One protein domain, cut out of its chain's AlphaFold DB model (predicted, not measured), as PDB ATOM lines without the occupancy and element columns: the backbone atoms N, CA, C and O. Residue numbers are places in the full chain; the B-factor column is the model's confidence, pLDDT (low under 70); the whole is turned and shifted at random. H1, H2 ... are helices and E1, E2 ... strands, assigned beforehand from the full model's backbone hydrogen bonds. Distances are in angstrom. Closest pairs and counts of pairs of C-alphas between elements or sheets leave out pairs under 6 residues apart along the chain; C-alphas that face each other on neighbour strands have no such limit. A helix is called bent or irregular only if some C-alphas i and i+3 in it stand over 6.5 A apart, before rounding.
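What this domain is: This is residues 2 to 102 of the 104 residues of an uncharacterized protein of Flavobacterium rivuli WB 3.3-2 = DSM 21788 (UniProt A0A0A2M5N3). A small, strongly twisted sheet of five strands is the body's main part, and the long helix H1 sticks out from it with residues 2 to 18 as an arm. Short H2 packs by the turn between E3 and E4, and short H3 by the other end of E4. The printed part has 101 residues, with H1, H2, E1, E2, H3, E3, E4 and E5 along the chain; the class is mixed, and the sheet, E1 E2 E3 E4 E5, is antiparallel. The whole is loose, with a radius of gyration of the C-alphas of 16.2 A, and spans 58 by 35 by 19 A.

Where its parts are: Find C-alpha 78 at (140.694, 230.550, 168.656); there E3, residues 78 to 84, begins its 17.2 A. E4 is 87 to 92, 15.5 A; E5, 97 to 101, ends at (147.084, 223.716, 174.413). E1 is 49 to 52 and E2 55 to 58. H1, residues 2 to 29, runs 39.2 A from (119.450, 204.596, 150.095); it has a kink of 45 degrees near residue 22 and is only just irregular, C-alphas 21 and 24 being 6.8 A apart. H2 is 31 to 34, H3 69 to 74.

How they stand to each other: E3, E4 and E5 form a meander, each strand the antiparallel neighbour of the one before; look for N 81 and O 89 at 2.8 A and N 99 and O 90 at 2.8 A. N 56 and O 78, 2.8 A apart, are within hydrogen-bond range across the antiparallel neighbours E2 and E3; N 50 and O 57, 2.8 A apart, are within hydrogen-bond range across the hairpin E1 and E2. H1 only grazes the sheet with residues 19 to 28; its closest C-alphas to E3 are Val 27 and Cys 83, 6.6 A. H3 is on the sheet at a height of 9.2 A. O i to N i+4 pairs within hydrogen-bond range are 21 of 24 in H1 and 0 of 2 in H3, where O i to N i+3 gives 3 of 3; H2 is too short.

The domain as a whole: Without residues 2 to 18, the body spans 36 by 27 by 19 A. The printed part has no cut; H2 to E1 is a long link. Look for pLDDT under 70 at residues 29 to 47, 61 to 76, 86 and 102.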
ATOM      1  N   LYS A   2     120.228 203.754 149.155       78.38
ATOM      2  CA  LYS A   2     119.450 204.596 150.095       78.38
ATOM      3  C   LYS A   2     119.737 204.335 151.589       78.38
ATOM      4  O   LYS A   2     119.995 205.276 152.323       78.38
ATOM      5  N   ARG A   3     119.811 203.065 152.022       86.25
ATOM      6  CA  ARG A   3     120.178 202.706 153.414       86.25
ATOM      7  C   ARG A   3     121.569 203.198 153.837       86.25
ATOM      8  O   ARG A   3     121.720 203.646 154.961       86.25
ATOM      9  N   LYS A   4     122.565 203.139 152.945       89.56
ATOM     10  CA  LYS A   4     123.930 203.603 153.250       89.56
ATOM     11  C   LYS A   4     123.957 205.117 153.468       89.56
ATOM     12  O   LYS A   4     124.583 205.575 154.409       89.56
ATOM     13  N   VAL A   5     123.221 205.868 152.645       92.12
ATOM     14  CA  VAL A   5     123.098 207.330 152.779       92.12
ATOM     15  C   VAL A   5     122.450 207.708 154.111       92.12
ATOM     16  O   VAL A   5     122.950 208.590 154.796       92.12
ATOM     17  N   ILE A   6     121.389 207.002 154.515       93.44
ATOM     18  CA  ILE A   6     120.727 207.242 155.807       93.44
ATOM     19  C   ILE A   6     121.690 206.991 156.971       93.44
ATOM     20  O   ILE A   6     121.775 207.818 157.870       93.44
ATOM     21  N   ILE A   7     122.451 205.892 156.940       94.62
ATOM     22  CA  ILE A   7     123.440 205.589 157.987       94.62
ATOM     23  C   ILE A   7     124.496 206.696 158.074       94.62
ATOM     24  O   ILE A   7     124.801 207.157 159.167       94.62
ATOM     25  N   VAL A   8     125.016 207.159 156.935       94.19
ATOM     26  CA  VAL A   8     126.000 208.254 156.900       94.19
ATOM     27  C   VAL A   8     125.418 209.539 157.488       94.19
ATOM     28  O   VAL A   8     126.069 210.174 158.308       94.19
ATOM     29  N   LEU A   9     124.184 209.897 157.126       93.44
ATOM     30  CA  LEU A   9     123.518 211.074 157.684       93.44
ATOM     31  C   LEU A   9     123.333 210.959 159.198       93.44
ATOM     32  O   LEU A   9     123.612 211.915 159.910       93.44
ATOM     33  N   VAL A  10     122.927 209.791 159.699       95.19
ATOM     34  CA  VAL A  10     122.796 209.550 161.144       95.19
ATOM     35  C   VAL A  10     124.144 209.697 161.851       95.19
ATOM     36  O   VAL A  10     124.210 210.359 162.881       95.19
ATOM     37  N   LEU A  11     125.223 209.143 161.290       93.69
ATOM     38  CA  LEU A  11     126.565 209.275 161.862       93.69
ATOM     39  C   LEU A  11     127.032 210.736 161.901       93.69
ATOM     40  O   LEU A  11     127.552 211.178 162.921       93.69
ATOM     41  N   ILE A  12     126.801 211.505 160.832       92.88
ATOM     42  CA  ILE A  12     127.128 212.939 160.797       92.88
ATOM     43  C   ILE A  12     126.320 213.700 161.852       92.88
ATOM     44  O   ILE A  12     126.881 214.512 162.583       92.88
ATOM     45  N   SER A  13     125.025 213.410 161.982       92.31
ATOM     46  CA  SER A  13     124.180 214.031 163.004       92.31
ATOM     47  C   SER A  13     124.677 213.730 164.416       92.31
ATOM     48  O   SER A  13     124.723 214.637 165.239       92.31
ATOM     49  N   LEU A  14     125.101 212.491 164.695       91.19
ATOM     50  CA  LEU A  14     125.680 212.128 165.993       91.19
ATOM     51  C   LEU A  14     126.956 212.925 166.289       91.19
ATOM     52  O   LEU A  14     127.109 213.406 167.406       91.19
ATOM     53  N   LEU A  15     127.827 213.126 165.294       87.75
ATOM     54  CA  LEU A  15     129.038 213.943 165.448       87.75
ATOM     55  C   LEU A  15     128.718 215.420 165.715       87.75
ATOM     56  O   LEU A  15     129.380 216.059 166.530       87.75
ATOM     57  N   ILE A  16     127.699 215.970 165.050       87.50
ATOM     58  CA  ILE A  16     127.251 217.350 165.275       87.50
ATOM     59  C   ILE A  16     126.692 217.495 166.695       87.50
ATOM     60  O   ILE A  16     127.078 218.411 167.417       87.50
ATOM     61  N   ILE A  17     125.814 216.580 167.110       88.19
ATOM     62  CA  ILE A  17     125.207 216.585 168.446       88.19
ATOM     63  C   ILE A  17     126.289 216.487 169.524       88.19
ATOM     64  O   ILE A  17     126.298 217.295 170.451       88.19
ATOM     65  N   ASP A  18     127.236 215.563 169.368       83.50
ATOM     66  CA  ASP A  18     128.359 215.397 170.289       83.50
ATOM     67  C   ASP A  18     129.196 216.671 170.433       83.50
ATOM     68  O   ASP A  18     129.517 217.088 171.550       83.50
ATOM     69  N   ARG A  19     129.461 217.351 169.315       81.69
ATOM     70  CA  ARG A  19     130.237 218.592 169.289       81.69
ATOM     71  C   ARG A  19     129.548 219.768 169.980       81.69
ATOM     72  O   ARG A  19     130.239 220.589 170.571       81.69
ATOM     73  N   PHE A  20     128.224 219.886 169.903       82.88
ATOM     74  CA  PHE A  20     127.516 221.034 170.487       82.88
ATOM     75  C   PHE A  20     126.966 220.775 171.894       82.88
ATOM     76  O   PHE A  20     126.854 221.726 172.661       82.88
ATOM     77  N   LEU A  21     126.637 219.525 172.242       83.88
ATOM     78  CA  LEU A  21     126.065 219.188 173.549       83.88
ATOM     79  C   LEU A  21     127.108 218.661 174.538       83.88
ATOM     80  O   LEU A  21     127.174 219.156 175.657       83.88
ATOM     81  N   TRP A  22     127.924 217.679 174.147       81.75
ATOM     82  CA  TRP A  22     128.810 216.971 175.086       81.75
ATOM     83  C   TRP A  22     130.220 217.558 175.158       81.75
ATOM     84  O   TRP A  22     130.906 217.435 176.169       81.75
ATOM     85  N   MET A  23     130.685 218.208 174.092       78.81
ATOM     86  CA  MET A  23     132.037 218.763 174.035       78.81
ATOM     87  C   MET A  23     132.319 219.867 175.067       78.81
ATOM     88  O   MET A  23     133.389 219.785 175.671       78.81
ATOM     89  N   PRO A  24     131.421 220.842 175.331       77.31
ATOM     90  CA  PRO A  24     131.654 221.832 176.386       77.31
ATOM     91  C   PRO A  24     131.833 221.173 177.760       77.31
ATOM     92  O   PRO A  24     132.821 221.429 178.444       77.31
ATOM     93  N   GLU A  25     130.949 220.233 178.105       77.56
ATOM     94  CA  GLU A  25     131.003 219.492 179.368       77.56
ATOM     95  C   GLU A  25     132.300 218.680 179.502       77.56
ATOM     96  O   GLU A  25     132.942 218.707 180.551       77.56
ATOM     97  N   ARG A  26     132.752 218.000 178.436       75.44
ATOM     98  CA  ARG A  26     134.029 217.261 178.450       75.44
ATOM     99  C   ARG A  26     135.239 218.172 178.636       75.44
ATOM    100  O   ARG A  26     136.191 217.759 179.293       75.44
ATOM    101  N   VAL A  27     135.225 219.382 178.081       75.25
ATOM    102  CA  VAL A  27     136.317 220.348 178.285       75.25
ATOM    103  C   VAL A  27     136.345 220.845 179.726       75.25
ATOM    104  O   VAL A  27     137.422 220.952 180.304       75.25
ATOM    105  N   GLU A  28     135.188 221.103 180.329       71.62
ATOM    106  CA  GLU A  28     135.102 221.564 181.720       71.62
ATOM    107  C   GLU A  28     135.420 220.453 182.735       71.62
ATOM    108  O   GLU A  28     136.052 220.714 183.755       71.62
ATOM    109  N   THR A  29     135.023 219.206 182.460       68.62
ATOM    110  CA  THR A  29     135.078 218.112 183.451       68.62
ATOM    111  C   THR A  29     136.132 217.046 183.169       68.62
ATOM    112  O   THR A  29     136.769 216.546 184.090       68.62
ATOM    113  N   SER A  30     136.309 216.638 181.912       63.22
ATOM    114  CA  SER A  30     137.042 215.411 181.562       63.22
ATOM    115  C   SER A  30     138.475 215.703 181.134       63.22
ATOM    116  O   SER A  30     139.396 215.004 181.546       63.22
ATOM    117  N   TRP A  31     138.688 216.791 180.394       62.19
ATOM    118  CA  TRP A  31     140.014 217.240 179.971       62.19
ATOM    119  C   TRP A  31     140.999 217.383 181.143       62.19
ATOM    120  O   TRP A  31     142.125 216.888 181.082       62.19
ATOM    121  N   LEU A  32     140.550 218.018 182.229       58.62
ATOM    122  CA  LEU A  32     141.355 218.260 183.429       58.62
ATOM    123  C   LEU A  32     141.699 216.967 184.182       58.62
ATOM    124  O   LEU A  32     142.773 216.869 184.772       58.62
ATOM    125  N   ASN A  33     140.808 215.974 184.131       55.66
ATOM    126  CA  ASN A  33     140.978 214.684 184.799       55.66
ATOM    127  C   ASN A  33     141.850 213.708 183.992       55.66
ATOM    128  O   ASN A  33     142.520 212.860 184.576       55.66
ATOM    129  N   GLU A  34     141.864 213.821 182.660       59.56
ATOM    130  CA  GLU A  34     142.658 212.954 181.777       59.56
ATOM    131  C   GLU A  34     144.128 213.379 181.663       59.56
ATOM    132  O   GLU A  34     144.986 212.546 181.380       59.56
ATOM    133  N   ARG A  35     144.432 214.665 181.874       54.84
ATOM    134  CA  ARG A  35     145.802 215.200 181.781       54.84
ATOM    135  C   ARG A  35     146.570 215.128 183.111       54.84
ATOM    136  O   ARG A  35     147.786 215.336 183.124       54.84
ATOM    137  N   GLY A  36     145.879 214.869 184.225       53.31
ATOM    138  CA  GLY A  36     146.483 214.717 185.550       53.31
ATOM    139  C   GLY A  36     147.544 213.616 185.573       53.31
ATOM    140  O   GLY A  36     147.436 212.609 184.877       53.31
ATOM    141  N   ARG A  37     148.598 213.790 186.384       50.78
ATOM    142  CA  ARG A  37     149.644 212.757 186.547       50.78
ATOM    143  C   ARG A  37     149.095 211.447 187.119       50.78
ATOM    144  O   ARG A  37     149.707 210.404 186.911       50.78
ATOM    145  N   ASN A  38     147.967 211.512 187.823       52.59
ATOM    146  CA  ASN A  38     147.278 210.379 188.418       52.59
ATOM    147  C   ASN A  38     145.827 210.333 187.913       52.59
ATOM    148  O   ASN A  38     145.184 211.369 187.753       52.59
ATOM    149  N   LEU A  39     145.298 209.124 187.707       47.00
ATOM    150  CA  LEU A  39     143.880 208.895 187.407       47.00
ATOM    151  C   LEU A  39     143.004 209.469 188.532       47.00
ATOM    152  O   LEU A  39     143.095 209.015 189.672       47.00
ATOM    153  N   GLY A  40     142.144 210.434 188.200       45.81
ATOM    154  CA  GLY A  40     141.212 211.052 189.151       45.81
ATOM    155  C   GLY A  40     141.794 212.195 189.984       45.81
ATOM    156  O   GLY A  40     141.125 212.655 190.905       45.81
ATOM    157  N   ASP A  41     143.007 212.653 189.672       42.25
ATOM    158  CA  ASP A  41     143.620 213.818 190.307       42.25
ATOM    159  C   ASP A  41     143.391 215.028 189.385       42.25
ATOM    160  O   ASP A  41     144.068 215.145 188.355       42.25
ATOM    161  N   PRO A  42     142.380 215.878 189.662       45.84
ATOM    162  CA  PRO A  42     142.097 217.022 188.814       45.84
ATOM    163  C   PRO A  42     143.325 217.918 188.840       45.84
ATOM    164  O   PRO A  42     143.769 218.343 189.910       45.84
ATOM    165  N   ILE A  43     143.882 218.238 187.671       48.81
ATOM    166  CA  ILE A  43     144.853 219.323 187.641       48.81
ATOM    167  C   ILE A  43     144.111 220.552 188.163       48.81
ATOM    168  O   ILE A  43     143.104 220.968 187.592       48.81
ATOM    169  N   SER A  44     144.618 221.139 189.243       42.25
ATOM    170  CA  SER A  44     144.179 222.415 189.813       42.25
ATOM    171  C   SER A  44     144.479 223.606 188.888       42.25
ATOM    172  O   SER A  44     144.748 224.718 189.337       42.25
ATOM    173  N   CYS A  45     144.440 223.385 187.575       49.81
ATOM    174  CA  CYS A  45     144.498 224.420 186.570       49.81
ATOM    175  C   CYS A  45     143.151 225.129 186.585       49.81
ATOM    176  O   CYS A  45     142.157 224.638 186.053       49.81
ATOM    177  N   ASN A  46     143.134 226.306 187.205       55.69
ATOM    178  CA  ASN A  46     142.109 227.300 186.941       55.69
ATOM    179  C   ASN A  46     142.111 227.561 185.432       55.69
ATOM    180  O   ASN A  46     142.991 228.265 184.939       55.69
ATOM    181  N   GLN A  47     141.157 226.961 184.711       64.75
ATOM    182  CA  GLN A  47     140.917 227.242 183.300       64.75
ATOM    183  C   GLN A  47     140.899 228.752 183.099       64.75
ATOM    184  O   GLN A  47     140.063 229.468 183.651       64.75
ATOM    185  N   ASP A  48     141.848 229.243 182.318       73.44
ATOM    186  CA  ASP A  48     142.003 230.666 182.061       73.44
ATOM    187  C   ASP A  48     141.334 231.085 180.752       73.44
ATOM    188  O   ASP A  48     141.607 232.172 180.241       73.44
ATOM    189  N   PHE A  49     140.440 230.243 180.233       76.00
ATOM    190  CA  PHE A  49     139.611 230.488 179.068       76.00
ATOM    191  C   PHE A  49     138.176 230.002 179.295       76.00
ATOM    192  O   PHE A  49     137.919 229.126 180.117       76.00
ATOM    193  N   LYS A  50     137.233 230.577 178.548       78.81
ATOM    194  CA  LYS A  50     135.838 230.128 178.462       78.81
ATOM    195  C   LYS A  50     135.502 229.733 177.036       78.81
ATOM    196  O   LYS A  50     136.067 230.283 176.091       78.81
ATOM    197  N   LEU A  51     134.549 228.820 176.896       78.19
ATOM    198  CA  LEU A  51     133.975 228.466 175.607       78.19
ATOM    199  C   LEU A  51     132.715 229.290 175.335       78.19
ATOM    200  O   LEU A  51     131.820 229.370 176.174       78.19
ATOM    201  N   ASN A  52     132.629 229.861 174.136       79.00
ATOM    202  CA  ASN A  52     131.395 230.395 173.571       79.00
ATOM    203  C   ASN A  52     131.061 229.599 172.302       79.00
ATOM    204  O   ASN A  52     131.560 229.875 171.209       79.00
ATOM    205  N   GLY A  53     130.283 228.526 172.455       77.88
ATOM    206  CA  GLY A  53     130.104 227.534 171.397       77.88
ATOM    207  C   GLY A  53     131.419 226.810 171.089       77.88
ATOM    208  O   GLY A  53     131.914 226.048 171.914       77.88
ATOM    209  N   SER A  54     131.979 227.029 169.896       77.25
ATOM    210  CA  SER A  54     133.305 226.506 169.519       77.25
ATOM    211  C   SER A  54     134.431 227.529 169.677       77.25
ATOM    212  O   SER A  54     135.573 227.179 169.408       77.25
ATOM    213  N   GLU A  55     134.141 228.769 170.060       82.38
ATOM    214  CA  GLU A  55     135.154 229.812 170.236       82.38
ATOM    215  C   GLU A  55     135.783 229.725 171.633       82.38
ATOM    216  O   GLU A  55     135.077 229.525 172.623       82.38
ATOM    217  N   ILE A  56     137.105 229.879 171.709       80.50
ATOM    218  CA  ILE A  56     137.871 229.920 172.956       80.50
ATOM    219  C   ILE A  56     138.226 231.371 173.266       80.50
ATOM    220  O   ILE A  56     138.928 232.033 172.504       80.50
ATOM    221  N   ILE A  57     137.783 231.843 174.429       80.19
ATOM    222  CA  ILE A  57     138.020 233.205 174.905       80.19
ATOM    223  C   ILE A  57     138.901 233.139 176.151       80.19
ATOM    224  O   ILE A  57     138.423 232.791 177.231       80.19
ATOM    225  N   PHE A  58     140.177 233.501 176.018       78.38
ATOM    226  CA  PHE A  58     141.091 233.610 177.158       78.38
ATOM    227  C   PHE A  58     140.708 234.798 178.060       78.38
ATOM    228  O   PHE A  58     140.526 235.923 177.594       78.38
ATOM    229  N   LEU A  59     140.588 234.538 179.362       75.94
ATOM    230  CA  LEU A  59     140.214 235.494 180.408       75.94
ATOM    231  C   LEU A  59     141.416 236.296 180.918       75.94
ATOM    232  O   LEU A  59     141.286 237.478 181.221       75.94
ATOM    233  N   ASN A  60     142.587 235.656 181.000       72.19
ATOM    234  CA  ASN A  60     143.796 236.246 181.575       72.19
ATOM    235  C   ASN A  60     144.823 236.612 180.497       72.19
ATOM    236  O   ASN A  60     144.985 235.900 179.502       72.19
ATOM    237  N   ASN A  61     145.587 237.681 180.752       66.88
ATOM    238  CA  ASN A  61     146.726 238.126 179.937       66.88
ATOM    239  C   ASN A  61     146.390 238.493 178.480       66.88
ATOM    240  O   ASN A  61     147.283 238.507 177.635       66.88
ATOM    241  N   LYS A  62     145.125 238.832 178.188       62.66
ATOM    242  CA  LYS A  62     144.671 239.231 176.845       62.66
ATOM    243  C   LYS A  62     145.437 240.439 176.303       62.66
ATOM    244  O   LYS A  62     145.755 240.460 175.123       62.66
ATOM    245  N   ASP A  63     145.803 241.388 177.165       60.03
ATOM    246  CA  ASP A  63     146.512 242.616 176.779       60.03
ATOM    247  C   ASP A  63     148.014 242.591 177.086       60.03
ATOM    248  O   ASP A  63     148.729 243.521 176.708       60.03
ATOM    249  N   SER A  64     148.518 241.514 177.701       58.94
ATOM    250  CA  SER A  64     149.930 241.420 178.081       58.94
ATOM    251  C   SER A  64     150.847 241.476 176.852       58.94
ATOM    252  O   SER A  64     150.536 240.946 175.776       58.94
ATOM    253  N   VAL A  65     151.966 242.185 177.001       59.16
ATOM    254  CA  VAL A  65     153.022 242.346 175.986       59.16
ATOM    255  C   VAL A  65     154.272 241.545 176.377       59.16
ATOM    256  O   VAL A  65     155.226 241.469 175.601       59.16
ATOM    257  N   ASP A  66     154.255 240.918 177.554       52.16
ATOM    258  CA  ASP A  66     155.408 240.232 178.114       52.16
ATOM    259  C   ASP A  66     155.687 238.908 177.391       52.16
ATOM    260  O   ASP A  66     154.791 238.173 176.973       52.16
ATOM    261  N   TYR A  67     156.974 238.623 177.204       39.34
ATOM    262  CA  TYR A  67     157.485 237.365 176.666       39.34
ATOM    263  C   TYR A  67     157.221 236.225 177.681       39.34
ATOM    264  O   TYR A  67     157.421 236.459 178.872       39.34
ATOM    265  N   PRO A  68     156.797 235.005 177.271       46.34
ATOM    266  CA  PRO A  68     157.004 234.366 175.974       46.34
ATOM    267  C   PRO A  68     155.794 234.392 175.031       46.34
ATOM    268  O   PRO A  68     154.656 234.651 175.407       46.34
ATOM    269  N   THR A  69     156.058 234.051 173.767       49.94
ATOM    270  CA  THR A  69     155.146 233.985 172.604       49.94
ATOM    271  C   THR A  69     153.790 233.297 172.850       49.94
ATOM    272  O   THR A  69     152.851 233.532 172.090       49.94
ATOM    273  N   VAL A  70     153.648 232.514 173.926       51.06
ATOM    274  CA  VAL A  70     152.389 231.911 174.402       51.06
ATOM    275  C   VAL A  70     151.284 232.962 174.593       51.06
ATOM    276  O   VAL A  70     150.124 232.692 174.298       51.06
ATOM    277  N   TYR A  71     151.626 234.196 174.981       50.62
ATOM    278  CA  TYR A  71     150.646 235.276 175.179       50.62
ATOM    279  C   TYR A  71     150.173 235.940 173.879       50.62
ATOM    280  O   TYR A  71     149.044 236.427 173.809       50.62
ATOM    281  N   LYS A  72     150.966 235.883 172.796       49.81
ATOM    282  CA  LYS A  72     150.476 236.278 171.461       49.81
ATOM    283  C   LYS A  72     149.353 235.349 170.987       49.81
ATOM    284  O   LYS A  72     148.458 235.812 170.286       49.81
ATOM    285  N   ASN A  73     149.342 234.095 171.449       53.59
ATOM    286  CA  ASN A  73     148.274 233.121 171.204       53.59
ATOM    287  C   ASN A  73     147.036 233.334 172.100       53.59
ATOM    288  O   ASN A  73     146.257 232.410 172.279       53.59
ATOM    289  N   ARG A  74     146.847 234.508 172.714       64.12
ATOM    290  CA  ARG A  74     145.615 234.841 173.461       64.12
ATOM    291  C   ARG A  74     144.840 236.016 172.868       64.12
ATOM    292  O   ARG A  74     143.748 236.326 173.331       64.12
ATOM    293  N   LYS A  75     145.408 236.657 171.841       62.72
ATOM    294  CA  LYS A  75     144.811 237.780 171.097       62.72
ATOM    295  C   LYS A  75     144.133 237.353 169.787       62.72
ATOM    296  O   LYS A  75     143.501 238.192 169.159       62.72
ATOM    297  N   GLY A  76     144.315 236.103 169.361       66.19
ATOM    298  CA  GLY A  76     143.741 235.562 168.128       66.19
ATOM    299  C   GLY A  76     142.322 235.014 168.295       66.19
ATOM    300  O   GLY A  76     141.848 234.808 169.412       66.19
ATOM    301  N   ASP A  77     141.674 234.749 167.162       76.12
ATOM    302  CA  ASP A  77     140.397 234.036 167.099       76.12
ATOM    303  C   ASP A  77     140.659 232.526 167.195       76.12
ATOM    304  O   ASP A  77     141.068 231.881 166.220       76.12
ATOM    305  N   PHE A  78     140.445 231.962 168.383       82.81
ATOM    306  CA  PHE A  78     140.694 230.550 168.656       82.81
ATOM    307  C   PHE A  78     139.415 229.739 168.582       82.81
ATOM    308  O   PHE A  78     138.409 230.073 169.208       82.81
ATOM    309  N   TYR A  79     139.484 228.619 167.873       85.12
ATOM    310  CA  TYR A  79     138.400 227.654 167.825       85.12
ATOM    311  C   TYR A  79     138.829 226.346 168.458       85.12
ATOM    312  O   TYR A  79     139.887 225.799 168.158       85.12
ATOM    313  N   LEU A  80     137.967 225.802 169.303       84.88
ATOM    314  CA  LEU A  80     138.131 224.471 169.832       84.88
ATOM    315  C   LEU A  80     137.969 223.458 168.692       84.88
ATOM    316  O   LEU A  80     136.874 223.239 168.169       84.88
ATOM    317  N   ALA A  81     139.069 222.825 168.300       83.69
ATOM    318  CA  ALA A  81     139.057 221.764 167.303       83.69
ATOM    319  C   ALA A  81     138.568 220.452 167.930       83.69
ATOM    320  O   ALA A  81     137.727 219.773 167.336       83.69
ATOM    321  N   GLY A  82     139.020 220.149 169.150       78.75
ATOM    322  CA  GLY A  82     138.639 218.949 169.886       78.75
ATOM    323  C   GLY A  82     139.321 218.845 171.247       78.75
ATOM    324  O   GLY A  82     140.238 219.602 171.559       78.75
ATOM    325  N   CYS A  83     138.875 217.882 172.045       76.88
ATOM    326  CA  CYS A  83     139.506 217.515 173.305       76.88
ATOM    327  C   CYS A  83     139.602 215.993 173.377       76.88
ATOM    328  O   CYS A  83     138.571 215.323 173.435       76.88
ATOM    329  N   TYR A  84     140.822 215.460 173.346       74.56
ATOM    330  CA  TYR A  84     141.067 214.020 173.287       74.56
ATOM    331  C   TYR A  84     142.287 213.647 174.123       74.56
ATOM    332  O   TYR A  84     143.342 214.261 173.968       74.56
ATOM    333  N   PHE A  85     142.162 212.612 174.959       70.88
ATOM    334  CA  PHE A  85     143.264 212.051 175.751       70.88
ATOM    335  C   PHE A  85     143.978 213.097 176.623       70.88
ATOM    336  O   PHE A  85     145.206 213.150 176.661       70.88
ATOM    337  N   GLY A  86     143.219 213.991 177.259       66.19
ATOM    338  CA  GLY A  86     143.781 215.097 178.043       66.19
ATOM    339  C   GLY A  86     144.456 216.208 177.223       66.19
ATOM    340  O   GLY A  86     145.020 217.134 177.804       66.19
ATOM    341  N   TYR A  87     144.385 216.182 175.888       71.31
ATOM    342  CA  TYR A  87     144.889 217.251 175.023       71.31
ATOM    343  C   TYR A  87     143.751 218.086 174.456       71.31
ATOM    344  O   TYR A  87     142.793 217.565 173.881       71.31
ATOM    345  N   LEU A  88     143.896 219.400 174.581       76.56
ATOM    346  CA  LEU A  88     142.974 220.367 174.017       76.56
ATOM    347  C   LEU A  88     143.564 220.889 172.707       76.56
ATOM    348  O   LEU A  88     144.610 221.538 172.692       76.56
ATOM    349  N   PHE A  89     142.902 220.572 171.601       81.94
ATOM    350  CA  PHE A  89     143.300 220.995 170.267       81.94
ATOM    351  C   PHE A  89     142.585 222.293 169.934       81.94
ATOM    352  O   PHE A  89     141.353 222.354 169.901       81.94
ATOM    353  N   ILE A  90     143.370 223.325 169.671       85.00
ATOM    354  CA  ILE A  90     142.896 224.657 169.334       85.00
ATOM    355  C   ILE A  90     143.346 224.966 167.912       85.00
ATOM    356  O   ILE A  90     144.476 224.691 167.529       85.00
ATOM    357  N   TYR A  91     142.459 225.548 167.125       86.81
ATOM    358  CA  TYR A  91     142.780 226.101 165.824       86.81
ATOM    359  C   TYR A  91     142.917 227.622 165.948       86.81
ATOM    360  O   TYR A  91     141.968 228.297 166.358       86.81
ATOM    361  N   ASP A  92     144.104 228.145 165.636       84.75
ATOM    362  CA  ASP A  92     144.391 229.579 165.561       84.75
ATOM    363  C   ASP A  92     144.061 230.073 164.153       84.75
ATOM    364  O   ASP A  92     144.815 229.858 163.201       84.75
ATOM    365  N   LYS A  93     142.937 230.778 164.018       82.19
ATOM    366  CA  LYS A  93     142.475 231.279 162.721       82.19
ATOM    367  C   LYS A  93     143.377 232.376 162.148       82.19
ATOM    368  O   LYS A  93     143.377 232.596 160.941       82.19
ATOM    369  N   SER A  94     144.139 233.070 162.995       82.25
ATOM    370  CA  SER A  94     145.045 234.138 162.550       82.25
ATOM    371  C   SER A  94     146.296 233.571 161.887       82.25
ATOM    372  O   SER A  94     146.893 234.224 161.033       82.25
ATOM    373  N   LYS A  95     146.702 232.370 162.304       80.50
ATOM    374  CA  LYS A  95     147.900 231.686 161.806       80.50
ATOM    375  C   LYS A  95     147.597 230.533 160.860       80.50
ATOM    376  O   LYS A  95     148.534 230.030 160.254       80.50
ATOM    377  N   ASP A  96     146.325 230.154 160.740       84.00
ATOM    378  CA  ASP A  96     145.884 228.968 160.005       84.00
ATOM    379  C   ASP A  96     146.621 227.703 160.485       84.00
ATOM    380  O   ASP A  96     147.132 226.913 159.696       84.00
ATOM    381  N   ASP A  97     146.730 227.544 161.810       82.31
ATOM    382  CA  ASP A  97     147.521 226.474 162.424       82.31
ATOM    383  C   ASP A  97     146.787 225.806 163.596       82.31
ATOM    384  O   ASP A  97     145.986 226.426 164.306       82.31
ATOM    385  N   MET A  98     147.068 224.518 163.798       82.06
ATOM    386  CA  MET A  98     146.558 223.739 164.921       82.06
ATOM    387  C   MET A  98     147.591 223.732 166.046       82.06
ATOM    388  O   MET A  98     148.696 223.218 165.901       82.06
ATOM    389  N   ILE A  99     147.192 224.232 167.208       78.81
ATOM    390  CA  ILE A  99     148.013 224.235 168.412       78.81
ATOM    391  C   ILE A  99     147.431 223.266 169.439       78.81
ATOM    392  O   ILE A  99     146.220 223.189 169.657       78.81
ATOM    393  N   ILE A 100     148.312 222.524 170.102       75.44
ATOM    394  CA  ILE A 100     147.945 221.751 171.285       75.44
ATOM    395  C   ILE A 100     148.108 222.686 172.474       75.44
ATOM    396  O   ILE A 100     149.207 223.182 172.734       75.44
ATOM    397  N   TYR A 101     147.017 222.946 173.186       70.75
ATOM    398  CA  TYR A 101     147.084 223.716 174.413       70.75
ATOM    399  C   TYR A 101     147.743 222.866 175.493       70.75
ATOM    400  O   TYR A 101     147.151 221.938 176.052       70.75
ATOM    401  N   CYS A 102     148.999 223.198 175.761       60.53
ATOM    402  CA  CYS A 102     149.743 222.680 176.883       60.53
ATOM    403  C   CYS A 102     149.872 223.792 177.920       60.53
ATOM    404  O   CYS A 102     150.716 224.669 177.767       60.53
TER     405      CYS A 102